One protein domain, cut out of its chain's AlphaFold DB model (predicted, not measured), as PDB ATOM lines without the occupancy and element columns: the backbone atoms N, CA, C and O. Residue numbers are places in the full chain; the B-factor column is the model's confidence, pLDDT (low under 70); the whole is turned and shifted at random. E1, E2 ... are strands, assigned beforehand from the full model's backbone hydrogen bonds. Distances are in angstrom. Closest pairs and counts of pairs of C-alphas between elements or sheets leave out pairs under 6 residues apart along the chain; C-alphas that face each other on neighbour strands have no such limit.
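What this domain is: This is residues 18 to 61 of the 72 residues of an uncharacterized protein of Lactobacillus sp. HMSC25A02 (UniProt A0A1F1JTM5). Picture a short solenoid, the chain wound in stacked turns: E1 and E2 are two long strands, each folded back sharply on itself like a U and laid one beside the other, and the short strand E3 begins a further turn next to the first part of E2. The links after E1 and after E2 bring the chain round to start the next turn, and the turns together make one twisted sheet. The printed part has 44 residues, with no named helix and three named strands in the order E1, E2, E3; the sheet's order is the same, with its neighbours parallel, and the class is all strand. The whole is compact, with a radius of gyration of the C-alphas of 9.9 A, and its C-alphas span 28 by 19 by 11 A.

Where its parts are: Find C-alpha 19 at (281.148, 248.186, 278.960), where strand E1 begins; it holds residues 19 to 31 and bends by 142 degrees at residue 28, and its first and last C-alphas are 12.9 A apart. After a tight link of 4 residues, look for C-alpha 36 at (277.411, 249.369, 277.579). There strand E2 begins, residues 36 to 47; it bends by 136 degrees at residue 44 and measures 15.6 A from first to last C-alpha. A short link of 10 residues then leads to strand E3, residues 58 to 61, which ends at C-alpha 61 at (273.720, 255.243, 286.174).

How they stand to each other: Start with E2, the inner strand of the sheet; E1 and E3 are its edge strands. E1 and E2 are parallel, with 9 degrees between their directions. Compare C-alphas 19 and 36, which face each other at 4.2 A, then C-alphas 31 and 47, which face each other at 4.7 A. Between these strands N 23 and O 39 are within hydrogen-bond range at 2.8 A, and so are N 47 and O 30, also at 2.8 A. E2 and E3 are parallel too, with 65 degrees between their directions. Here C-alphas 37 and 59 face each other at 4.7 A, and N 61 and O 38 are within hydrogen-bond range at 2.8 A.

The domain as a whole: The C-alphas of Cys 24 and Asp 51 are the two farthest apart, at 29.1 A, and the outline is elongated, but only just. The C-alphas of the first and last printed residues, Asn 18 and Leu 61, are 15.1 A apart. The printed part has no cut and no long link. In the B-factor column the mean pLDDT of the printed part is 91.6, and no printed residue is under 70.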
ATOM      1  N   ASN A  18     280.699 247.787 274.771       93.12
ATOM      2  CA  ASN A  18     280.223 246.654 275.561       93.12
ATOM      3  C   ASN A  18     280.700 246.705 277.028       93.12
ATOM      4  O   ASN A  18     281.098 245.692 277.609       93.12
ATOM      5  N   ILE A  19     280.704 247.914 277.594       93.00
ATOM      6  CA  ILE A  19     281.148 248.186 278.960       93.00
ATOM      7  C   ILE A  19     280.195 247.498 279.947       93.00
ATOM      8  O   ILE A  19     278.979 247.577 279.796       93.00
ATOM      9  N   ASP A  20     280.750 246.860 280.969       93.06
ATOM     10  CA  ASP A  20     280.027 246.418 282.163       93.06
ATOM     11  C   ASP A  20     280.876 246.813 283.374       93.06
ATOM     12  O   ASP A  20     281.796 246.097 283.781       93.06
ATOM     13  N   ALA A  21     280.659 248.040 283.846       87.81
ATOM     14  CA  ALA A  21     281.462 248.659 284.890       87.81
ATOM     15  C   ALA A  21     280.580 249.063 286.070       87.81
ATOM     16  O   ALA A  21     279.642 249.844 285.916       87.81
ATOM     17  N   ASP A  22     280.931 248.561 287.252       89.50
ATOM     18  CA  ASP A  22     280.367 248.982 288.530       89.50
ATOM     19  C   ASP A  22     281.492 249.576 289.380       89.50
ATOM     20  O   ASP A  22     282.435 248.886 289.778       89.50
ATOM     21  N   ILE A  23     281.439 250.892 289.554       86.12
ATOM     22  CA  ILE A  23     282.511 251.705 290.118       86.12
ATOM     23  C   ILE A  23     282.035 252.245 291.462       86.12
ATOM     24  O   ILE A  23     281.219 253.162 291.545       86.12
ATOM     25  N   CYS A  24     282.589 251.694 292.538       82.81
ATOM     26  CA  CYS A  24     282.302 252.115 293.912       82.81
ATOM     27  C   CYS A  24     283.122 253.347 294.342       82.81
ATOM     28  O   CYS A  24     283.417 253.515 295.521       82.81
ATOM     29  N   SER A  25     283.554 254.167 293.387       82.00
ATOM     30  CA  SER A  25     284.316 255.393 293.614       82.00
ATOM     31  C   SER A  25     283.772 256.535 292.760       82.00
ATOM     32  O   SER A  25     282.921 256.343 291.886       82.00
ATOM     33  N   ASP A  26     284.258 257.739 293.040       85.69
ATOM     34  CA  ASP A  26     283.923 258.930 292.272       85.69
ATOM     35  C   ASP A  26     284.658 258.928 290.921       85.69
ATOM     36  O   ASP A  26     285.857 258.642 290.841       85.69
ATOM     37  N   ILE A  27     283.939 259.275 289.853       88.81
ATOM     38  CA  ILE A  27     284.491 259.467 288.509       88.81
ATOM     39  C   ILE A  27     284.556 260.962 288.217       88.81
ATOM     40  O   ILE A  27     283.550 261.664 288.321       88.81
ATOM     41  N   VAL A  28     285.718 261.454 287.781       90.94
ATOM     42  CA  VAL A  28     285.879 262.877 287.439       90.94
ATOM     43  C   VAL A  28     285.096 263.196 286.173       90.94
ATOM     44  O   VAL A  28     284.243 264.086 286.179       90.94
ATOM     45  N   SER A  29     285.323 262.441 285.094       91.19
ATOM     46  CA  SER A  29     284.486 262.562 283.906       91.19
ATOM     47  C   SER A  29     284.423 261.309 283.036       91.19
ATOM     48  O   SER A  29     285.364 260.522 282.961       91.19
ATOM     49  N   ILE A  30     283.288 261.153 282.354       93.06
ATOM     50  CA  ILE A  30     283.046 260.149 281.315       93.06
ATOM     51  C   ILE A  30     283.026 260.857 279.964       93.06
ATOM     52  O   ILE A  30     282.392 261.910 279.826       93.06
ATOM     53  N   LYS A  31     283.656 260.263 278.950       94.94
ATOM     54  CA  LYS A  31     283.648 260.797 277.586       94.94
ATOM     55  C   LYS A  31     283.282 259.718 276.580       94.94
ATOM     56  O   LYS A  31     283.913 258.677 276.567       94.94
ATOM     57  N   ASN A  32     282.297 259.995 275.726       95.19
ATOM     58  CA  ASN A  32     281.919 259.200 274.549       95.19
ATOM     59  C   ASN A  32     282.013 257.665 274.711       95.19
ATOM     60  O   ASN A  32     282.725 257.029 273.927       95.19
ATOM     61  N   PRO A  33     281.336 257.052 275.702       94.94
ATOM     62  CA  PRO A  33     281.203 255.603 275.736       94.94
ATOM     63  C   PRO A  33     280.330 255.159 274.560       94.94
ATOM     64  O   PRO A  33     279.171 255.568 274.443       94.94
ATOM     65  N   SER A  34     280.892 254.325 273.691       94.12
ATOM     66  CA  SER A  34     280.212 253.863 272.483       94.12
ATOM     67  C   SER A  34     279.006 252.987 272.822       94.12
ATOM     68  O   SER A  34     277.945 253.174 272.235       94.12
ATOM     69  N   SER A  35     279.149 252.062 273.782       95.69
ATOM     70  CA  SER A  35     278.068 251.182 274.256       95.69
ATOM     71  C   SER A  35     278.376 250.536 275.613       95.69
ATOM     72  O   SER A  35     279.537 250.349 275.988       95.69
ATOM     73  N   GLY A  36     277.330 250.127 276.332       94.38
ATOM     74  CA  GLY A  36     277.411 249.369 277.579       94.38
ATOM     75  C   GLY A  36     276.790 250.077 278.780       94.38
ATOM     76  O   GLY A  36     276.085 251.076 278.652       94.38
ATOM     77  N   ARG A  37     277.055 249.537 279.968       94.88
ATOM     78  CA  ARG A  37     276.533 250.001 281.249       94.88
ATOM     79  C   ARG A  37     277.665 250.444 282.168       94.88
ATOM     80  O   ARG A  37     278.566 249.671 282.490       94.88
ATOM     81  N   ILE A  38     277.569 251.685 282.624       92.88
ATOM     82  CA  ILE A  38     278.468 252.292 283.601       92.88
ATOM     83  C   ILE A  38     277.630 252.672 284.817       92.88
ATOM     84  O   ILE A  38     276.725 253.502 284.718       92.88
ATOM     85  N   ARG A  39     277.925 252.068 285.966       91.88
ATOM     86  CA  ARG A  39     277.381 252.452 287.269       91.88
ATOM     87  C   ARG A  39     278.501 253.049 288.113       91.88
ATOM     88  O   ARG A  39     279.579 252.468 288.179       91.88
ATOM     89  N   ALA A  40     278.262 254.204 288.724       89.00
ATOM     90  CA  ALA A  40     279.265 254.898 289.533       89.00
ATOM     91  C   ALA A  40     278.647 255.559 290.764       89.00
ATOM     92  O   ALA A  40     277.495 255.985 290.709       89.00
ATOM     93  N   GLN A  41     279.401 255.697 291.854       87.44
ATOM     94  CA  GLN A  41     278.931 256.421 293.040       87.44
ATOM     95  C   GLN A  41     278.637 257.894 292.725       87.44
ATOM     96  O   GLN A  41     277.574 258.410 293.068       87.44
ATOM     97  N   SER A  42     279.561 258.563 292.038       89.00
ATOM     98  CA  SER A  42     279.366 259.918 291.533       89.00
ATOM     99  C   SER A  42     280.094 260.107 290.204       89.00
ATOM    100  O   SER A  42     281.065 259.410 289.902       89.00
ATOM    101  N   ILE A  43     279.591 261.029 289.384       91.44
ATOM    102  CA  ILE A  43     280.183 261.397 288.097       91.44
ATOM    103  C   ILE A  43     280.203 262.919 288.031       91.44
ATOM    104  O   ILE A  43     279.147 263.548 288.074       91.44
ATOM    105  N   GLY A  44     281.390 263.512 287.921       90.94
ATOM    106  CA  GLY A  44     281.540 264.965 287.861       90.94
ATOM    107  C   GLY A  44     281.025 265.552 286.547       90.94
ATOM    108  O   GLY A  44     280.221 266.483 286.543       90.94
ATOM    109  N   LYS A  45     281.477 265.006 285.414       92.12
ATOM    110  CA  LYS A  45     281.092 265.488 284.080       92.12
ATOM    111  C   LYS A  45     280.862 264.349 283.097       92.12
ATOM    112  O   LYS A  45     281.603 263.373 283.070       92.12
ATOM    113  N   THR A  46     279.877 264.508 282.221       92.50
ATOM    114  CA  THR A  46     279.656 263.606 281.085       92.50
ATOM    115  C   THR A  46     279.782 264.399 279.790       92.50
ATOM    116  O   THR A  46     279.142 265.437 279.626       92.50
ATOM    117  N   ILE A  47     280.636 263.939 278.881       93.31
ATOM    118  CA  ILE A  47     280.890 264.566 277.581       93.31
ATOM    119  C   ILE A  47     280.436 263.583 276.503       93.31
ATOM    120  O   ILE A  47     281.072 262.548 276.311       93.31
ATOM    121  N   LEU A  48     279.333 263.897 275.821       92.56
ATOM    122  CA  LEU A  48     278.704 263.026 274.827       92.56
ATOM    123  C   LEU A  48     278.647 263.727 273.464       92.56
ATOM    124  O   LEU A  48     278.018 264.775 273.326       92.56
ATOM    125  N   GLY A  49     279.305 263.148 272.466       92.75
ATOM    126  CA  GLY A  49     279.152 263.487 271.054       92.75
ATOM    127  C   GLY A  49     278.105 262.579 270.421       92.75
ATOM    128  O   GLY A  49     278.211 261.361 270.535       92.75
ATOM    129  N   ALA A  50     277.101 263.162 269.766       88.12
ATOM    130  CA  ALA A  50     275.974 262.422 269.188       88.12
ATOM    131  C   ALA A  50     276.396 261.393 268.120       88.12
ATOM    132  O   ALA A  50     275.728 260.383 267.944       88.12
ATOM    133  N   ASP A  51     277.515 261.633 267.438       91.62
ATOM    134  CA  ASP A  51     278.136 260.749 266.446       91.62
ATOM    135  C   ASP A  51     279.044 259.669 267.062       91.62
ATOM    136  O   ASP A  51     279.563 258.812 266.351       91.62
ATOM    137  N   LYS A  52     279.267 259.719 268.381       90.88
ATOM    138  CA  LYS A  52     280.270 258.908 269.091       90.88
ATOM    139  C   LYS A  52     279.680 257.970 270.135       90.88
ATOM    140  O   LYS A  52     280.433 257.234 270.767       90.88
ATOM    141  N   ILE A  53     278.369 258.020 270.342       93.31
ATOM    142  CA  ILE A  53     277.656 257.166 271.286       93.31
ATOM    143  C   ILE A  53     276.483 256.500 270.583       93.31
ATOM    144  O   ILE A  53     275.886 257.088 269.684       93.31
ATOM    145  N   GLU A  54     276.112 255.306 271.030       93.56
ATOM    146  CA  GLU A  54     274.837 254.686 270.685       93.56
ATOM    147  C   GLU A  54     273.871 254.887 271.867       93.56
ATOM    148  O   GLU A  54     273.941 254.122 272.831       93.56
ATOM    149  N   PRO A  55     272.980 255.903 271.854       90.94
ATOM    150  CA  PRO A  55     272.173 256.259 273.028       90.94
ATOM    151  C   PRO A  55     271.308 255.100 273.528       90.94
ATOM    152  O   PRO A  55     271.187 254.890 274.729       90.94
ATOM    153  N   ASP A  56     270.778 254.298 272.603       94.38
ATOM    154  CA  ASP A  56     269.945 253.132 272.912       94.38
ATOM    155  C   ASP A  56     270.735 251.971 273.536       94.38
ATOM    156  O   ASP A  56     270.155 251.070 274.142       94.38
ATOM    157  N   LYS A  57     272.067 251.975 273.394       94.69
ATOM    158  CA  LYS A  57     272.965 250.928 273.903       94.69
ATOM    159  C   LYS A  57     273.868 251.403 275.036       94.69
ATOM    160  O   LYS A  57     274.659 250.607 275.540       94.69
ATOM    161  N   THR A  58     273.764 252.664 275.439       94.69
ATOM    162  CA  THR A  58     274.616 253.265 276.464       94.69
ATOM    163  C   THR A  58     273.781 253.644 277.677       94.69
ATOM    164  O   THR A  58     272.846 254.435 277.593       94.69
ATOM    165  N   GLN A  59     274.149 253.110 278.837       94.81
ATOM    166  CA  GLN A  59     273.516 253.408 280.115       94.81
ATOM    167  C   GLN A  59     274.551 253.928 281.104       94.81
ATOM    168  O   GLN A  59     275.519 253.241 281.428       94.81
ATOM    169  N   ILE A  60     274.320 255.135 281.613       93.38
ATOM    170  CA  ILE A  60     275.133 255.758 282.656       93.38
ATOM    171  C   ILE A  60     274.226 255.972 283.866       93.38
ATOM    172  O   ILE A  60     273.217 256.669 283.773       93.38
ATOM    173  N   LEU A  61     274.556 255.325 284.981       92.00
ATOM    174  CA  LEU A  61     273.720 255.243 286.174       92.00
ATOM    175  C   LEU A  61     274.520 255.657 287.408       92.00
ATOM    176  O   LEU A  61     275.682 255.283 287.564       92.00
TER     177      LEU A  61